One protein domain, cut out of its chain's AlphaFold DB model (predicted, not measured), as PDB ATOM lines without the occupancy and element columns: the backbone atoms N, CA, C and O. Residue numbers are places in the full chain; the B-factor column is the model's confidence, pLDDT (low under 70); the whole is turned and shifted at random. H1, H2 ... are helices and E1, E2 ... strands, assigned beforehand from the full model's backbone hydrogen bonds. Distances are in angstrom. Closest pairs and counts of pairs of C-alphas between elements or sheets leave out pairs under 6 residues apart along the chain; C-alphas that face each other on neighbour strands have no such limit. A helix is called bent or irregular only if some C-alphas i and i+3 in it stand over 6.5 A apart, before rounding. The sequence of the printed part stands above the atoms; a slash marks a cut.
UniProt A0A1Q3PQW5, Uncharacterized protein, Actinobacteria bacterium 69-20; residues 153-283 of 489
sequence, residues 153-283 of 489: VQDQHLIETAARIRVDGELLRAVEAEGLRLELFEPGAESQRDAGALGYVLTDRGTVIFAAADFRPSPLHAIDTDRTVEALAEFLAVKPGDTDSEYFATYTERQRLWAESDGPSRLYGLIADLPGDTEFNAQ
ATOM      1  N   VAL A 153      29.463  13.938 -16.775       93.69
ATOM      2  CA  VAL A 153      29.225  13.383 -15.429       93.69
ATOM      3  C   VAL A 153      28.346  14.327 -14.604       93.69
ATOM      4  O   VAL A 153      27.408  13.882 -13.945       93.69
ATOM      5  N   GLN A 154      28.611  15.634 -14.675       93.75
ATOM      6  CA  GLN A 154      27.775  16.653 -14.033       93.75
ATOM      7  C   GLN A 154      26.344  16.659 -14.589       93.75
ATOM      8  O   GLN A 154      25.390  16.664 -13.813       93.75
ATOM      9  N   ASP A 155      26.192  16.614 -15.914       91.62
ATOM     10  CA  ASP A 155      24.892  16.578 -16.589       91.62
ATOM     11  C   ASP A 155      24.095  15.333 -16.195       91.62
ATOM     12  O   ASP A 155      22.914  15.438 -15.868       91.62
ATOM     13  N   GLN A 156      24.734  14.161 -16.178       93.00
ATOM     14  CA  GLN A 156      24.090  12.912 -15.774       93.00
ATOM     15  C   GLN A 156      23.595  12.988 -14.325       93.00
ATOM     16  O   GLN A 156      22.434  12.686 -14.052       93.00
ATOM     17  N   HIS A 157      24.434  13.478 -13.408       93.88
ATOM     18  CA  HIS A 157      24.045  13.680 -12.013       93.88
ATOM     19  C   HIS A 157      22.860  14.650 -11.869       93.88
ATOM     20  O   HIS A 157      21.953  14.438 -11.056       93.88
ATOM     21  N   LEU A 158      22.841  15.719 -12.667       94.38
ATOM     22  CA  LEU A 158      21.761  16.698 -12.664       94.38
ATOM     23  C   LEU A 158      20.457  16.112 -13.229       94.38
ATOM     24  O   LEU A 158      19.387  16.347 -12.670       94.38
ATOM     25  N   ILE A 159      20.540  15.305 -14.291       95.38
ATOM     26  CA  ILE A 159      19.403  14.576 -14.871       95.38
ATOM     27  C   ILE A 159      18.818  13.596 -13.851       95.38
ATOM     28  O   ILE A 159      17.601  13.558 -13.673       95.38
ATOM     29  N   GLU A 160      19.659  12.840 -13.148       94.75
ATOM     30  CA  GLU A 160      19.226  11.933 -12.081       94.75
ATOM     31  C   GLU A 160      18.585  12.689 -10.918       94.75
ATOM     32  O   GLU A 160      17.570  12.253 -10.376       94.75
ATOM     33  N   THR A 161      19.127  13.854 -10.560       93.31
ATOM     34  CA  THR A 161      18.540  14.730  -9.538       93.31
ATOM     35  C   THR A 161      17.164  15.234  -9.961       93.31
ATOM     36  O   THR A 161      16.213  15.114  -9.192       93.31
ATOM     37  N   ALA A 162      17.020  15.714 -11.198       95.94
ATOM     38  CA  ALA A 162      15.730  16.116 -11.752       95.94
ATOM     39  C   ALA A 162      14.731  14.952 -11.796       95.94
ATOM     40  O   ALA A 162      13.551  15.138 -11.503       95.94
ATOM     41  N   ALA A 163      15.188  13.750 -12.160       95.38
ATOM     42  CA  ALA A 163      14.356  12.556 -12.178       95.38
ATOM     43  C   ALA A 163      13.862  12.199 -10.770       95.38
ATOM     44  O   ALA A 163      12.666  11.980 -10.605       95.38
ATOM     45  N   ARG A 164      14.737  12.221  -9.755       93.00
ATOM     46  CA  ARG A 164      14.341  12.011  -8.351       93.00
ATOM     47  C   ARG A 164      13.312  13.038  -7.889       93.00
ATOM     48  O   ARG A 164      12.265  12.645  -7.398       93.00
ATOM     49  N   ILE A 165      13.544  14.330  -8.138       93.62
ATOM     50  CA  ILE A 165      12.589  15.394  -7.773       93.62
ATOM     51  C   ILE A 165      11.211  15.140  -8.398       93.62
ATOM     52  O   ILE A 165      10.201  15.263  -7.715       93.62
ATOM     53  N   ARG A 166      11.159  14.742  -9.677       94.25
ATOM     54  CA  ARG A 166       9.900  14.442 -10.382       94.25
ATOM     55  C   ARG A 166       9.200  13.170  -9.900       94.25
ATOM     56  O   ARG A 166       7.988  13.068 -10.054       94.25
ATOM     57  N   VAL A 167       9.955  12.181  -9.422       93.06
ATOM     58  CA  VAL A 167       9.418  10.897  -8.941       93.06
ATOM     59  C   VAL A 167       8.928  11.017  -7.501       93.06
ATOM     60  O   VAL A 167       7.851  10.515  -7.186       93.06
ATOM     61  N   ASP A 168       9.705  11.684  -6.650       89.31
ATOM     62  CA  ASP A 168       9.455  11.761  -5.212       89.31
ATOM     63  C   ASP A 168       8.569  12.954  -4.834       89.31
ATOM     64  O   ASP A 168       7.891  12.915  -3.809       89.31
ATOM     65  N   GLY A 169       8.622  14.036  -5.613       88.56
ATOM     66  CA  GLY A 169       7.916  15.282  -5.345       88.56
ATOM     67  C   GLY A 169       6.530  15.354  -5.980       88.56
ATOM     68  O   GLY A 169       6.260  14.764  -7.026       88.56
ATOM     69  N   GLU A 170       5.651  16.141  -5.366       92.31
ATOM     70  CA  GLU A 170       4.363  16.507  -5.949       92.31
ATOM     71  C   GLU A 170       4.542  17.743  -6.832       92.31
ATOM     72  O   GLU A 170       5.028  18.776  -6.373       92.31
ATOM     73  N   LEU A 171       4.176  17.648  -8.115       95.38
ATOM     74  CA  LEU A 171       4.225  18.793  -9.023       95.38
ATOM     75  C   LEU A 171       3.188  19.831  -8.584       95.38
ATOM     76  O   LEU A 171       1.989  19.624  -8.756       95.38
ATOM     77  N   LEU A 172       3.667  20.969  -8.093       93.25
ATOM     78  CA  LEU A 172       2.830  22.112  -7.742       93.25
ATOM     79  C   LEU A 172       2.454  22.890  -8.994       93.25
ATOM     80  O   LEU A 172       1.300  23.267  -9.193       93.25
ATOM     81  N   ARG A 173       3.451  23.148  -9.849       93.56
ATOM     82  CA  ARG A 173       3.277  24.023 -11.002       93.56
ATOM     83  C   ARG A 173       4.311  23.780 -12.090       93.56
ATOM     84  O   ARG A 173       5.461  23.469 -11.807       93.56
ATOM     85  N   ALA A 174       3.908  23.980 -13.341       95.00
ATOM     86  CA  ALA A 174       4.809  24.039 -14.483       95.00
ATOM     87  C   ALA A 174       4.453  25.236 -15.366       95.00
ATOM     88  O   ALA A 174       3.274  25.521 -15.591       95.00
ATOM     89  N   VAL A 175       5.476  25.926 -15.854       94.19
ATOM     90  CA  VAL A 175       5.362  27.094 -16.732       94.19
ATOM     91  C   VAL A 175       6.370  26.958 -17.866       94.19
ATOM     92  O   VAL A 175       7.487  26.472 -17.668       94.19
ATOM     93  N   GLU A 176       5.957  27.335 -19.071       93.94
ATOM     94  CA  GLU A 176       6.739  27.145 -20.289       93.94
ATOM     95  C   GLU A 176       6.688  28.399 -21.155       93.94
ATOM     96  O   GLU A 176       5.605  28.912 -21.428       93.94
ATOM     97  N   ALA A 177       7.851  28.853 -21.616       90.25
ATOM     98  CA  ALA A 177       7.981  29.975 -22.541       90.25
ATOM     99  C   ALA A 177       9.259  29.814 -23.373       90.25
ATOM    100  O   ALA A 177      10.311  29.453 -22.852       90.25
ATOM    101  N   GLU A 178       9.175  30.041 -24.685       87.31
ATOM    102  CA  GLU A 178      10.326  30.033 -25.608       87.31
ATOM    103  C   GLU A 178      11.273  28.816 -25.489       87.31
ATOM    104  O   GLU A 178      12.492  28.925 -25.644       87.31
ATOM    105  N   GLY A 179      10.732  27.627 -25.213       90.12
ATOM    106  CA  GLY A 179      11.513  26.396 -25.043       90.12
ATOM    107  C   GLY A 179      12.172  26.235 -23.670       90.12
ATOM    108  O   GLY A 179      12.808  25.204 -23.444       90.12
ATOM    109  N   LEU A 180      12.003  27.201 -22.763       95.94
ATOM    110  CA  LEU A 180      12.216  27.010 -21.335       95.94
ATOM    111  C   LEU A 180      10.992  26.336 -20.721       95.94
ATOM    112  O   LEU A 180       9.855  26.663 -21.062       95.94
ATOM    113  N   ARG A 181      11.235  25.429 -19.782       96.25
ATOM    114  CA  ARG A 181      10.214  24.857 -18.904       96.25
ATOM    115  C   ARG A 181      10.745  24.872 -17.484       96.25
ATOM    116  O   ARG A 181      11.765  24.230 -17.217       96.25
ATOM    117  N   LEU A 182      10.051  25.591 -16.610       97.56
ATOM    118  CA  LEU A 182      10.318  25.655 -15.180       97.56
ATOM    119  C   LEU A 182       9.216  24.893 -14.444       97.56
ATOM    120  O   LEU A 182       8.029  25.190 -14.580       97.56
ATOM    121  N   GLU A 183       9.620  23.880 -13.695       97.38
ATOM    122  CA  GLU A 183       8.742  23.021 -12.908       97.38
ATOM    123  C   GLU A 183       9.037  23.231 -11.426       97.38
ATOM    124  O   GLU A 183      10.202  23.306 -11.036       97.38
ATOM    125  N   LEU A 184       7.985  23.295 -10.615       96.00
ATOM    126  CA  LEU A 184       8.028  23.535  -9.181       96.00
ATOM    127  C   LEU A 184       7.343  22.380  -8.450       96.00
ATOM    128  O   LEU A 184       6.241  21.971  -8.823       96.00
ATOM    129  N   PHE A 185       7.984  21.873  -7.404       94.56
ATOM    130  CA  PHE A 185       7.572  20.676  -6.684       94.56
ATOM    131  C   PHE A 185       7.540  20.918  -5.179       94.56
ATOM    132  O   PHE A 185       8.429  21.562  -4.620       94.56
ATOM    133  N   GLU A 186       6.568  20.318  -4.505       90.94
ATOM    134  CA  GLU A 186       6.681  20.044  -3.080       90.94
ATOM    135  C   GLU A 186       7.569  18.800  -2.926       90.94
ATOM    136  O   GLU A 186       7.245  17.745  -3.481       90.94
ATOM    137  N   PRO A 187       8.734  18.898  -2.260       81.12
ATOM    138  CA  PRO A 187       9.666  17.784  -2.199       81.12
ATOM    139  C   PRO A 187       9.113  16.658  -1.322       81.12
ATOM    140  O   PRO A 187       8.668  16.888  -0.196       81.12
ATOM    141  N   GLY A 188       9.207  15.419  -1.811       76.19
ATOM    142  CA  GLY A 188       8.883  14.231  -1.024       76.19
ATOM    143  C   GLY A 188       9.819  14.042   0.172       76.19
ATOM    144  O   GLY A 188      10.924  14.586   0.210       76.19
ATOM    145  N   ALA A 189       9.406  13.217   1.137       67.62
ATOM    146  CA  ALA A 189      10.108  13.027   2.414       67.62
ATOM    147  C   ALA A 189      11.595  12.628   2.283       67.62
ATOM    148  O   ALA A 189      12.397  12.989   3.140       67.62
ATOM    149  N   GLU A 190      11.980  11.908   1.222       64.75
ATOM    150  CA  GLU A 190      13.380  11.516   0.969       64.75
ATOM    151  C   GLU A 190      14.220  12.633   0.324       64.75
ATOM    152  O   GLU A 190      15.435  12.696   0.520       64.75
ATOM    153  N   SER A 191      13.573  13.548  -0.401       62.50
ATOM    154  CA  SER A 191      14.200  14.716  -1.032       62.50
ATOM    155  C   SER A 191      14.176  15.960  -0.131       62.50
ATOM    156  O   SER A 191      14.905  16.922  -0.376       62.50
ATOM    157  N   GLN A 192      13.382  15.943   0.943       63.09
ATOM    158  CA  GLN A 192      13.218  17.041   1.891       63.09
ATOM    159  C   GLN A 192      14.424  17.136   2.844       63.09
ATOM    160  O   GLN A 192      14.382  16.729   4.004       63.09
ATOM    161  N   ARG A 193      15.538  17.679   2.341       63.81
ATOM    162  CA  ARG A 193      16.728  17.992   3.156       63.81
ATOM    163  C   ARG A 193      16.545  19.243   4.010       63.81
ATOM    164  O   ARG A 193      17.219  19.385   5.028       63.81
ATOM    165  N   ASP A 194      15.649  20.129   3.591       69.31
ATOM    166  CA  ASP A 194      15.410  21.420   4.214       69.31
ATOM    167  C   ASP A 194      13.904  21.670   4.365       69.31
ATOM    168  O   ASP A 194      13.146  21.653   3.393       69.31
ATOM    169  N   ALA A 195      13.450  21.848   5.605       71.00
ATOM    170  CA  ALA A 195      12.033  22.005   5.900       71.00
ATOM    171  C   ALA A 195      11.510  23.324   5.306       71.00
ATOM    172  O   ALA A 195      11.981  24.403   5.663       71.00
ATOM    173  N   GLY A 196      10.512  23.230   4.422       76.94
ATOM    174  CA  GLY A 196       9.899  24.383   3.756       76.94
ATOM    175  C   GLY A 196      10.599  24.851   2.475       76.94
ATOM    176  O   GLY A 196      10.150  25.834   1.890       76.94
ATOM    177  N   ALA A 197      11.660  24.173   2.025       89.31
ATOM    178  CA  ALA A 197      12.199  24.379   0.682       89.31
ATOM    179  C   ALA A 197      11.339  23.657  -0.369       89.31
ATOM    180  O   ALA A 197      10.753  22.610  -0.091       89.31
ATOM    181  N   LEU A 198      11.280  24.217  -1.574       92.50
ATOM    182  CA  LEU A 198      10.625  23.648  -2.744       92.50
ATOM    183  C   LEU A 198      11.651  23.005  -3.677       92.50
ATOM    184  O   LEU A 198      12.779  23.481  -3.821       92.50
ATOM    185  N   GLY A 199      11.222  21.933  -4.336       95.00
ATOM    186  CA  GLY A 199      11.916  21.341  -5.469       95.00
ATOM    187  C   GLY A 199      11.684  22.156  -6.733       95.00
ATOM    188  O   GLY A 199      10.594  22.682  -6.946       95.00
ATOM    189  N   TYR A 200      12.679  22.226  -7.606       96.75
ATOM    190  CA  TYR A 200      12.501  22.808  -8.926       96.75
ATOM    191  C   TYR A 200      13.344  22.115  -9.983       96.75
ATOM    192  O   TYR A 200      14.395  21.540  -9.694       96.75
ATOM    193  N   VAL A 201      12.879  22.195 -11.228       98.00
ATOM    194  CA  VAL A 201      13.627  21.763 -12.408       98.00
ATOM    195  C   VAL A 201      13.467  22.804 -13.511       98.00
ATOM    196  O   VAL A 201      12.356  23.054 -13.973       98.00
ATOM    197  N   LEU A 202      14.582  23.386 -13.959       98.19
ATOM    198  CA  LEU A 202      14.636  24.234 -15.149       98.19
ATOM    199  C   LEU A 202      15.228  23.438 -16.309       98.19
ATOM    200  O   LEU A 202      16.348  22.924 -16.224       98.19
ATOM    201  N   THR A 203      14.495  23.386 -17.415       97.75
ATOM    202  CA  THR A 203      14.978  22.817 -18.674       97.75
ATOM    203  C   THR A 203      14.978  23.856 -19.790       97.75
ATOM    204  O   THR A 203      14.063  24.671 -19.871       97.75
ATOM    205  N   ASP A 204      15.984  23.802 -20.662       95.75
ATOM    206  CA  ASP A 204      16.053  24.568 -21.909       95.75
ATOM    207  C   ASP A 204      16.121  23.598 -23.092       95.75
ATOM    208  O   ASP A 204      17.042  22.782 -23.201       95.75
ATOM    209  N   ARG A 205      15.102  23.639 -23.959       93.12
ATOM    210  CA  ARG A 205      14.930  22.745 -25.119       93.12
ATOM    211  C   ARG A 205      15.108  21.263 -24.755       93.12
ATOM    212  O   ARG A 205      15.743  20.501 -25.479       93.12
ATOM    213  N   GLY A 206      14.555  20.868 -23.607       92.75
ATOM    214  CA  GLY A 206      14.601  19.499 -23.086       92.75
ATOM    215  C   GLY A 206      15.890  19.120 -22.351       92.75
ATOM    216  O   GLY A 206      15.968  18.020 -21.813       92.75
ATOM    217  N   THR A 207      16.881  20.011 -22.280       94.69
ATOM    218  CA  THR A 207      18.100  19.784 -21.494       94.69
ATOM    219  C   THR A 207      17.934  20.357 -20.095       94.69
ATOM    220  O   THR A 207      17.550  21.515 -19.956       94.69
ATOM    221  N   VAL A 208      18.228  19.575 -19.055       97.38
ATOM    222  CA  VAL A 208      18.188  20.056 -17.666       97.38
ATOM    223  C   VAL A 208      19.344  21.029 -17.432       97.38
ATOM    224  O   VAL A 208      20.497  20.684 -17.676       97.38
ATOM    225  N   ILE A 209      19.025  22.240 -16.978       97.00
ATOM    226  CA  ILE A 209      20.007  23.274 -16.629       97.00
ATOM    227  C   ILE A 209      20.133  23.393 -15.111       97.00
ATOM    228  O   ILE A 209      21.240  23.457 -14.586       97.00
ATOM    229  N   PHE A 210      19.013  23.354 -14.387       97.38
ATOM    230  CA  PHE A 210      19.014  23.323 -12.927       97.38
ATOM    231  C   PHE A 210      18.013  22.303 -12.404       97.38
ATOM    232  O   PHE A 210      16.942  22.119 -12.983       97.38
ATOM    233  N   ALA A 211      18.371  21.660 -11.297       96.00
ATOM    234  CA  ALA A 211      17.504  20.777 -10.540       96.00
ATOM    235  C   ALA A 211      17.992  20.730  -9.090       96.00
ATOM    236  O   ALA A 211      19.109  20.276  -8.839       96.00
ATOM    237  N   ALA A 212      17.179  21.214  -8.156       93.62
ATOM    238  CA  ALA A 212      17.504  21.222  -6.731       93.62
ATOM    239  C   ALA A 212      16.229  21.302  -5.876       93.62
ATOM    240  O   ALA A 212      15.127  21.454  -6.401       93.62
ATOM    241  N   ALA A 213      16.385  21.155  -4.560       92.75
ATOM    242  CA  ALA A 213      15.308  21.241  -3.571       92.75
ATOM    243  C   ALA A 213      15.701  22.151  -2.397       92.75
ATOM    244  O   ALA A 213      15.635  21.762  -1.232       92.75
ATOM    245  N   ASP A 214      16.193  23.341  -2.731       91.06
ATOM    246  CA  ASP A 214      16.760  24.339  -1.820       91.06
ATOM    247  C   ASP A 214      16.126  25.735  -1.973       91.06
ATOM    248  O   ASP A 214      16.487  26.662  -1.245       91.06
ATOM    249  N   PHE A 215      15.140  25.897  -2.860       92.69
ATOM    250  CA  PHE A 215      14.471  27.177  -3.060       92.69
ATOM    251  C   PHE A 215      13.453  27.451  -1.951       92.69
ATOM    252  O   PHE A 215      12.539  26.661  -1.725       92.69
ATOM    253  N   ARG A 216      13.568  28.597  -1.278       90.12
ATOM    254  CA  ARG A 216      12.631  29.008  -0.226       90.12
ATOM    255  C   ARG A 216      11.806  30.207  -0.696       90.12
ATOM    256  O   ARG A 216      12.347  31.312  -0.741       90.12
ATOM    257  N   PRO A 217      10.516  30.020  -1.025       86.44
ATOM    258  CA  PRO A 217       9.666  31.132  -1.421       86.44
ATOM    259  C   PRO A 217       9.399  32.074  -0.242       86.44
ATOM    260  O   PRO A 217       9.480  31.689   0.928       86.44
ATOM    261  N   SER A 218       9.039  33.319  -0.554       83.38
ATOM    262  CA  SER A 218       8.584  34.276   0.454       83.38
ATOM    263  C   SER A 218       7.363  33.727   1.207       83.38
ATOM    264  O   SER A 218       6.410  33.278   0.566       83.38
ATOM    265  N   PRO A 219       7.312  33.827   2.550       81.56
ATOM    266  CA  PRO A 219       6.159  33.375   3.332       81.56
ATOM    267  C   PRO A 219       4.899  34.228   3.103       81.56
ATOM    268  O   PRO A 219       3.842  33.915   3.646       81.56
ATOM    269  N   LEU A 220       5.004  35.326   2.342       80.81
ATOM    270  CA  LEU A 220       3.891  36.216   2.002       80.81
ATOM    271  C   LEU A 220       3.043  35.707   0.828       80.81
ATOM    272  O   LEU A 220       1.960  36.242   0.590       80.81
ATOM    273  N   HIS A 221       3.517  34.696   0.098       82.00
ATOM    274  CA  HIS A 221       2.851  34.167  -1.088       82.00
ATOM    275  C   HIS A 221       2.621  32.663  -0.949       82.00
ATOM    276  O   HIS A 221       3.406  31.959  -0.315       82.00
ATOM    277  N   ALA A 222       1.535  32.156  -1.538       84.50
ATOM    278  CA  ALA A 222       1.351  30.712  -1.618       84.50
ATOM    279  C   ALA A 222       2.376  30.105  -2.593       84.50
ATOM    280  O   ALA A 222       2.815  30.742  -3.561       84.50
ATOM    281  N   ILE A 223       2.776  28.868  -2.308       86.94
ATOM    282  CA  ILE A 223       3.903  28.172  -2.943       86.94
ATOM    283  C   ILE A 223       3.722  27.917  -4.447       86.94
ATOM    284  O   ILE A 223       4.691  27.633  -5.135       86.94
ATOM    285  N   ASP A 224       2.508  28.048  -4.970       86.31
ATOM    286  CA  ASP A 224       2.136  27.811  -6.367       86.31
ATOM    287  C   ASP A 224       1.760  29.098  -7.135       86.31
ATOM    288  O   ASP A 224       1.388  29.046  -8.311       86.31
ATOM    289  N   THR A 225       1.881  30.274  -6.512       88.06
ATOM    290  CA  THR A 225       1.524  31.563  -7.140       88.06
ATOM    291  C   THR A 225       2.530  32.044  -8.189       88.06
ATOM    292  O   THR A 225       3.685  31.618  -8.210       88.06
ATOM    293  N   ASP A 226       2.103  32.990  -9.037       90.38
ATOM    294  CA  ASP A 226       2.977  33.658 -10.018       90.38
ATOM    295  C   ASP A 226       4.167  34.351  -9.353       90.38
ATOM    296  O   ASP A 226       5.276  34.286  -9.867       90.38
ATOM    297  N   ARG A 227       3.961  34.915  -8.159       88.12
ATOM    298  CA  ARG A 227       5.023  35.516  -7.342       88.12
ATOM    299  C   ARG A 227       6.094  34.523  -6.922       88.12
ATOM    300  O   ARG A 227       7.270  34.862  -6.873       88.12
ATOM    301  N   THR A 228       5.700  33.289  -6.632       90.50
ATOM    302  CA  THR A 228       6.659  32.238  -6.290       90.50
ATOM    303  C   THR A 228       7.474  31.811  -7.512       90.50
ATOM    304  O   THR A 228       8.682  31.607  -7.403       90.50
ATOM    305  N   VAL A 229       6.831  31.718  -8.680       93.00
ATOM    306  CA  VAL A 229       7.510  31.428  -9.952       93.00
ATOM    307  C   VAL A 229       8.478  32.550 -10.329       93.00
ATOM    308  O   VAL A 229       9.608  32.261 -10.706       93.00
ATOM    309  N   GLU A 230       8.056  33.806 -10.191       93.25
ATOM    310  CA  GLU A 230       8.885  34.996 -10.404       93.25
ATOM    311  C   GLU A 230      10.125  34.984  -9.510       93.25
ATOM    312  O   GLU A 230      11.238  35.019 -10.025       93.25
ATOM    313  N   ALA A 231       9.955  34.816  -8.196       92.25
ATOM    314  CA  ALA A 231      11.077  34.773  -7.262       92.25
ATOM    315  C   ALA A 231      12.069  33.637  -7.580       92.25
ATOM    316  O   ALA A 231      13.282  33.811  -7.443       92.25
ATOM    317  N   LEU A 232      11.582  32.472  -8.023       95.00
ATOM    318  CA  LEU A 232      12.464  31.391  -8.469       95.00
ATOM    319  C   LEU A 232      13.183  31.751  -9.772       95.00
ATOM    320  O   LEU A 232      14.374  31.492  -9.914       95.00
ATOM    321  N   ALA A 233      12.472  32.324 -10.738       94.62
ATOM    322  CA  ALA A 233      13.061  32.742 -12.000       94.62
ATOM    323  C   ALA A 233      14.147  33.811 -11.782       94.62
ATOM    324  O   ALA A 233      15.225  33.684 -12.353       94.62
ATOM    325  N   GLU A 234      13.935  34.785 -10.895       91.44
ATOM    326  CA  GLU A 234      14.953  35.764 -10.493       91.44
ATOM    327  C   GLU A 234      16.156  35.107  -9.811       91.44
ATOM    328  O   GLU A 234      17.300  35.395 -10.161       91.44
ATOM    329  N   PHE A 235      15.909  34.166  -8.893       92.44
ATOM    330  CA  PHE A 235      16.962  33.392  -8.233       92.44
ATOM    331  C   PHE A 235      17.839  32.628  -9.238       92.44
ATOM    332  O   PHE A 235      19.063  32.577  -9.100       92.44
ATOM    333  N   LEU A 236      17.227  32.060 -10.279       94.94
ATOM    334  CA  LEU A 236      17.949  31.361 -11.339       94.94
ATOM    335  C   LEU A 236      18.592  32.322 -12.346       94.94
ATOM    336  O   LEU A 236      19.582  31.948 -12.960       94.94
ATOM    337  N   ALA A 237      18.084  33.545 -12.508       93.25
ATOM    338  CA  ALA A 237      18.561  34.515 -13.493       93.25
ATOM    339  C   ALA A 237      19.813  35.312 -13.068       93.25
ATOM    340  O   ALA A 237      20.269  36.175 -13.823       93.25
ATOM    341  N   VAL A 238      20.387  35.036 -11.894       90.06
ATOM    342  CA  VAL A 238      21.578  35.731 -11.379       90.06
ATOM    343  C   VAL A 238      22.790  35.495 -12.292       90.06
ATOM    344  O   VAL A 238      23.173  34.348 -12.549       90.06
ATOM    345  N   LYS A 239      23.427  36.577 -12.765       88.25
ATOM    346  CA  LYS A 239      24.607  36.524 -13.646       88.25
ATOM    347  C   LYS A 239      25.915  36.773 -12.892       88.25
ATOM    348  O   LYS A 239      25.917  37.418 -11.839       88.25
ATOM    349  N   PRO A 240      27.064  36.319 -13.432       86.50
ATOM    350  CA  PRO A 240      28.367  36.717 -12.913       86.50
ATOM    351  C   PRO A 240      28.489  38.247 -12.845       86.50
ATOM    352  O   PRO A 240      28.371  38.928 -13.862       86.50
ATOM    353  N   GLY A 241      28.732  38.778 -11.645       85.88
ATOM    354  CA  GLY A 241      28.783  40.220 -11.374       85.88
ATOM    355  C   GLY A 241      27.567  40.774 -10.623       85.88
ATOM    356  O   GLY A 241      27.708  41.811  -9.981       85.88
ATOM    357  N   ASP A 242      26.429  40.072 -10.627       85.19
ATOM    358  CA  ASP A 242      25.246  40.447  -9.836       85.19
ATOM    359  C   ASP A 242      25.398  40.050  -8.356       85.19
ATOM    360  O   ASP A 242      24.765  40.625  -7.472       85.19
ATOM    361  N   THR A 243      26.258  39.066  -8.084       89.00
ATOM    362  CA  THR A 243      26.578  38.552  -6.747       89.00
ATOM    363  C   THR A 243      28.049  38.127  -6.661       89.00
ATOM    364  O   THR A 243      28.782  38.157  -7.656       89.00
ATOM    365  N   ASP A 244      28.481  37.721  -5.469       88.25
ATOM    366  CA  ASP A 244      29.839  37.255  -5.203       88.25
ATOM    367  C   ASP A 244      30.198  36.028  -6.053       88.25
ATOM    368  O   ASP A 244      29.393  35.118  -6.261       88.25
ATOM    369  N   SER A 245      31.448  35.955  -6.515       87.62
ATOM    370  CA  SER A 245      31.919  34.856  -7.371       87.62
ATOM    371  C   SER A 245      31.827  33.478  -6.705       87.62
ATOM    372  O   SER A 245      31.720  32.470  -7.405       87.62
ATOM    373  N   GLU A 246      31.832  33.424  -5.369       89.38
ATOM    374  CA  GLU A 246      31.646  32.194  -4.592       89.38
ATOM    375  C   GLU A 246      30.272  31.550  -4.825       89.38
ATOM    376  O   GLU A 246      30.164  30.327  -4.756       89.38
ATOM    377  N   TYR A 247      29.249  32.336  -5.187       85.00
ATOM    378  CA  TYR A 247      27.918  31.826  -5.531       85.00
ATOM    379  C   TYR A 247      27.966  30.816  -6.688       85.00
ATOM    380  O   TYR A 247      27.293  29.789  -6.666       85.00
ATOM    381  N   PHE A 248      28.829  31.065  -7.677       90.06
ATOM    382  CA  PHE A 248      28.971  30.227  -8.869       90.06
ATOM    383  C   PHE A 248      29.969  29.074  -8.685       90.06
ATOM    384  O   PHE A 248      30.164  28.275  -9.603       90.06
ATOM    385  N   ALA A 249      30.617  28.953  -7.519       88.00
ATOM    386  CA  ALA A 249      31.662  27.953  -7.288       88.00
ATOM    387  C   ALA A 249      31.138  26.509  -7.375       88.00
ATOM    388  O   ALA A 249      31.888  25.597  -7.727       88.00
ATOM    389  N   THR A 250      29.853  26.301  -7.086       86.94
ATOM    390  CA  THR A 250      29.180  24.996  -7.147       86.94
ATOM    391  C   THR A 250      28.498  24.728  -8.486       86.94
ATOM    392  O   THR A 250      28.004  23.620  -8.697       86.94
ATOM    393  N   TYR A 251      28.484  25.698  -9.407       91.81
ATOM    394  CA  TYR A 251      27.848  25.522 -10.708       91.81
ATOM    395  C   TYR A 251      28.597  24.476 -11.536       91.81
ATOM    396  O   TYR A 251      29.832  24.472 -11.620       91.81
ATOM    397  N   THR A 252      27.821  23.625 -12.199       92.81
ATOM    398  CA  THR A 252      28.290  22.753 -13.282       92.81
ATOM    399  C   THR A 252      28.773  23.584 -14.474       92.81
ATOM    400  O   THR A 252      28.390  24.745 -14.632       92.81
ATOM    401  N   GLU A 253      29.577  22.991 -15.360       91.31
ATOM    402  CA  GLU A 253      30.033  23.673 -16.584       91.31
ATOM    403  C   GLU A 253      28.849  24.185 -17.423       91.31
ATOM    404  O   GLU A 253      28.855  25.321 -17.898       91.31
ATOM    405  N   ARG A 254      27.780  23.386 -17.536       91.38
ATOM    406  CA  ARG A 254      26.560  23.766 -18.259       91.38
ATOM    407  C   ARG A 254      25.847  24.957 -17.625       91.38
ATOM    408  O   ARG A 254      25.390  25.838 -18.348       91.38
ATOM    409  N   GLN A 255      25.762  25.001 -16.298       94.06
ATOM    410  CA  GLN A 255      25.141  26.119 -15.583       94.06
ATOM    411  C   GLN A 255      25.941  27.410 -15.744       94.06
ATOM    412  O   GLN A 255      25.339  28.466 -15.922       94.06
ATOM    413  N   ARG A 256      27.280  27.342 -15.747       92.25
ATOM    414  CA  ARG A 256      28.125  28.519 -16.018       92.25
ATOM    415  C   ARG A 256      27.935  29.030 -17.443       92.25
ATOM    416  O   ARG A 256      27.655  30.210 -17.623       92.25
ATOM    417  N   LEU A 257      27.979  28.134 -18.434       91.81
ATOM    418  CA  LEU A 257      27.705  28.485 -19.833       91.81
ATOM    419  C   LEU A 257      26.315  29.105 -20.003       91.81
ATOM    420  O   LEU A 257      26.152  30.054 -20.765       91.81
ATOM    421  N   TRP A 258      25.314  28.586 -19.291       93.31
ATOM    422  CA  TRP A 258      23.973  29.151 -19.303       93.31
ATOM    423  C   TRP A 258      23.950  30.550 -18.669       93.31
ATOM    424  O   TRP A 258      23.435  31.471 -19.299       93.31
ATOM    425  N   ALA A 259      24.563  30.743 -17.498       92.38
ATOM    426  CA  ALA A 259      24.580  32.021 -16.779       92.38
ATOM    427  C   ALA A 259      25.310  33.144 -17.543       92.38
ATOM    428  O   ALA A 259      24.949  34.313 -17.428       92.38
ATOM    429  N   GLU A 260      26.306  32.791 -18.359       91.38
ATOM    430  CA  GLU A 260      27.034  33.719 -19.238       91.38
ATOM    431  C   GLU A 260      26.322  33.985 -20.582       91.38
ATOM    432  O   GLU A 260      26.741  34.857 -21.347       91.38
ATOM    433  N   SER A 261      25.250  33.247 -20.889       90.81
ATOM    434  CA  SER A 261      24.489  33.354 -22.143       90.81
ATOM    435  C   SER A 261      23.252  34.265 -22.026       90.81
ATOM    436  O   SER A 261      23.096  35.024 -21.067       90.81
ATOM    437  N   ASP A 262      22.339  34.196 -23.006       89.94
ATOM    438  CA  ASP A 262      21.023  34.854 -22.917       89.94
ATOM    439  C   ASP A 262      20.024  34.118 -22.007       89.94
ATOM    440  O   ASP A 262      18.959  34.660 -21.713       89.94
ATOM    441  N   GLY A 263      20.368  32.905 -21.552       89.69
ATOM    442  CA  GLY A 263      19.496  32.024 -20.778       89.69
ATOM    443  C   GLY A 263      18.802  32.719 -19.601       89.69
ATOM    444  O   GLY A 263      17.572  32.683 -19.542       89.69
ATOM    445  N   PRO A 264      19.540  33.420 -18.720       92.50
ATOM    446  CA  PRO A 264      18.951  34.191 -17.632       92.50
ATOM    447  C   PRO A 264      17.958  35.256 -18.099       92.50
ATOM    448  O   PRO A 264      16.909  35.439 -17.496       92.50
ATOM    449  N   SER A 265      18.256  35.949 -19.202       90.50
ATOM    450  CA  SER A 265      17.380  37.001 -19.720       90.50
ATOM    451  C   SER A 265      16.052  36.440 -20.245       90.50
ATOM    452  O   SER A 265      15.026  37.104 -20.135       90.50
ATOM    453  N   ARG A 266      16.048  35.208 -20.772       92.19
ATOM    454  CA  ARG A 266      14.828  34.526 -21.239       92.19
ATOM    455  C   ARG A 266      13.866  34.169 -20.101       92.19
ATOM    456  O   ARG A 266      12.672  34.028 -20.354       92.19
ATOM    457  N   LEU A 267      14.340  34.075 -18.853       92.56
ATOM    458  CA  LEU A 267      13.461  33.875 -17.694       92.56
ATOM    459  C   LEU A 267      12.533  35.075 -17.453       92.56
ATOM    460  O   LEU A 267      11.402  34.869 -17.033       92.56
ATOM    461  N   TYR A 268      12.937  36.299 -17.808       87.44
ATOM    462  CA  TYR A 268      12.035  37.458 -17.743       87.44
ATOM    463  C   TYR A 268      10.897  37.374 -18.763       87.44
ATOM    464  O   TYR A 268       9.783  37.785 -18.460       87.44
ATOM    465  N   GLY A 269      11.137  36.783 -19.940       84.94
ATOM    466  CA  GLY A 269      10.065  36.471 -20.894       84.94
ATOM    467  C   GLY A 269       9.067  35.465 -20.316       84.94
ATOM    468  O   GLY A 269       7.861  35.652 -20.423       84.94
ATOM    469  N   LEU A 270       9.570  34.449 -19.604       89.12
ATOM    470  CA  LEU A 270       8.727  33.496 -18.885       89.12
ATOM    471  C   LEU A 270       7.884  34.174 -17.793       89.12
ATOM    472  O   LEU A 270       6.719  33.818 -17.642       89.12
ATOM    473  N   ILE A 271       8.447  35.134 -17.048       89.06
ATOM    474  CA  ILE A 271       7.718  35.907 -16.027       89.06
ATOM    475  C   ILE A 271       6.647  36.800 -16.675       89.06
ATOM    476  O   ILE A 271       5.529  36.869 -16.167       89.06
ATOM    477  N   ALA A 272       6.968  37.449 -17.799       83.62
ATOM    478  CA  ALA A 272       6.053  38.336 -18.520       83.62
ATOM    479  C   ALA A 272       4.799  37.612 -19.043       83.62
ATOM    480  O   ALA A 272       3.716  38.192 -19.076       83.62
ATOM    481  N   ASP A 273       4.933  36.335 -19.408       85.44
ATOM    482  CA  ASP A 273       3.832  35.505 -19.909       85.44
ATOM    483  C   ASP A 273       2.925  34.944 -18.788       85.44
ATOM    484  O   ASP A 273       1.924  34.271 -19.072       85.44
ATOM    485  N   LEU A 274       3.241  35.190 -17.508       85.19
ATOM    486  CA  LEU A 274       2.405  34.746 -16.389       85.19
ATOM    487  C   LEU A 274       1.087  35.547 -16.320       85.19
ATOM    488  O   LEU A 274       1.089  36.764 -16.500       85.19
ATOM    489  N   PRO A 275      -0.054  34.889 -16.035       74.38
ATOM    490  CA  PRO A 275      -1.377  35.509 -16.127       74.38
ATOM    491  C   PRO A 275      -1.750  36.448 -14.963       74.38
ATOM    492  O   PRO A 275      -2.777  37.121 -15.058       74.38
ATOM    493  N   GLY A 276      -1.006  36.457 -13.855       68.75
ATOM    494  CA  GLY A 276      -1.317  37.227 -12.646       68.75
ATOM    495  C   GLY A 276      -0.358  38.383 -12.348       68.75
ATOM    496  O   GLY A 276       0.548  38.702 -13.117       68.75
ATOM    497  N   ASP A 277      -0.590  39.024 -11.196       68.50
ATOM    498  CA  ASP A 277       0.192  40.160 -10.693       68.50
ATOM    499  C   ASP A 277       1.581  39.699 -10.237       68.50
ATOM    500  O   ASP A 277       1.760  39.331  -9.075       68.50
ATOM    501  N   THR A 278       2.567  39.731 -11.130       80.38
ATOM    502  CA  THR A 278       4.003  39.682 -10.797       80.38
ATOM    503  C   THR A 278       4.533  41.089 -10.512       80.38
ATOM    504  O   THR A 278       3.907  42.090 -10.878       80.38
ATOM    505  N   GLU A 279       5.656  41.204  -9.805       81.00
ATOM    506  CA  GLU A 279       6.312  42.496  -9.558       81.00
ATOM    507  C   GLU A 279       6.836  43.081 -10.861       81.00
ATOM    508  O   GLU A 279       6.669  44.270 -11.125       81.00
ATOM    509  N   PHE A 280       7.365  42.215 -11.715       80.88
ATOM    510  CA  PHE A 280       7.813  42.515 -13.055       80.88
ATOM    511  C   PHE A 280       6.681  43.065 -13.929       80.88
ATOM    512  O   PHE A 280       6.852  44.114 -14.548       80.88
ATOM    513  N   ASN A 281       5.501  42.429 -13.939       76.44
ATOM    514  CA  ASN A 281       4.349  42.934 -14.696       76.44
ATOM    515  C   ASN A 281       3.859  44.278 -14.138       76.44
ATOM    516  O   ASN A 281       3.539  45.179 -14.913       76.44
ATOM    517  N   ALA A 282       3.850  44.447 -12.811       77.81
ATOM    518  CA  ALA A 282       3.491  45.713 -12.176       77.81
ATOM    519  C   ALA A 282       4.490  46.836 -12.512       77.81
ATOM    520  O   ALA A 282       4.076  47.952 -12.826       77.81
ATOM    521  N   GLN A 283       5.793  46.544 -12.506       79.38
ATOM    522  CA  GLN A 283       6.836  47.495 -12.889       79.38
ATOM    523  C   GLN A 283       6.746  47.845 -14.375       79.38
ATOM    524  O   GLN A 283       6.790  49.020 -14.723       79.38
TER     525      GLN A 283
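Overview. This is residues 153 to 283 of the 489 residues of an uncharacterized protein of Actinobacteria bacterium 69-20 (UniProt A0A1Q3PQW5). A twisted sheet of four strands has the long first helix, H1, slanting over one face, while H2 and H5 lie side by side, running opposite ways, over the other face. H4 packs on the sheet near its E4 edge, with H3 farther out beyond it, and the small last helix H6 makes a corner with the end of H5. The printed part has 131 residues with six named helices and four named strands, in the order H1 E1 E2 E3 E4 H2 H3 H4 H5 H6, and its class is mixed, helices and strands. The sheet runs E1 E2 E3 E4, antiparallel throughout. The whole is compact, with a radius of gyration of the C-alphas of 14.1 A and spans of 41 by 34 by 28 A.

Along the chain. H1, residues 153 to 168, begins with C-alpha 153 at (29.225, 13.383, -15.429) and is 22.3 A long from first to last C-alpha. E1, residues 170 to 177, is 21.7 A long, and E2, residues 180 to 186, is 20.3 A. E3, residues 198 to 204, measures 19.9 A. E4, residues 207 to 215, measures 20.2 A and bends by 55 degrees at residue 212, where the C-alpha stands at (17.504, 21.222, -6.731). H2, residues 226 to 236, is 15.2 A long. H3, residues 245 to 250, is irregular: C-alphas 247 and 250 are 7.1 A apart. H4 holds residues 253 to 259, and H5, residues 263 to 272, is 15.0 A long. H6, residues 279 to 283, ends with C-alpha 283 at (6.836, 47.495, -12.889).

Arrangement. The strands form a meander, each the antiparallel neighbour of the one before, in three hairpins. Between E1 and E2, N 175 and O 182 are within hydrogen-bond range at 2.9 A; between E2 and E3, N 183 and O 201 at 2.9 A; between E3 and E4, N 200 and O 212 at 2.8 A. The sheet and its helices make three layers, helices on both faces of a sheet: H2, H4 and H5 on one face, H1 on the other. H1 has a height over the sheet of 8.1 A; its closest C-alphas to E4 are those of Ala 162 and Ala 211, 5.1 A apart. H2 runs across the strands, at 67 degrees to E3 on the local plane, with a height of 9.0 A. H5 also runs across them, at 81 degrees to E1 on the local plane; the closest C-alphas are those of Ala 177 and Leu 270, 5.1 A apart. H2 and H5 touch at a shallow tilt of 10 degrees, opposite ways, with the C-alphas of Glu 230 and Ile 271 closest at 5.8 A. H4 is on the sheet, and its closest C-alphas to E4 are those of Ile 209 and Gln 255, 6.0 A apart. H3 is not on the sheet and is close to but not clearly touching H4, the C-alphas of Phe 248 and Arg 256 being closest at 7.4 A. H6 and H5 touch only at the corner, where the C-alphas of Ala 272 and Asn 281 are closest at 6.2 A. H1 and H2 are apart. In H1, H2, H4 and H6 every O i to N i+4 pair is within hydrogen-bond range; H5 has 3 of 6, and H3 has 0 of 2 but 2 of 3 O i to N i+3 pairs.

Size, cuts and confidence. The C-alphas farthest apart are those of Val 153 and Ala 282, at 41.4 A. The printed part has no cut. The link from E2 to E3, 11 residues, is long. Residues 241 to 246, of which 245 and 246 belong to H3, stand free. The mean pLDDT of the printed part is 88.8, with residues 189 to 194 and 276 to 277 under 70.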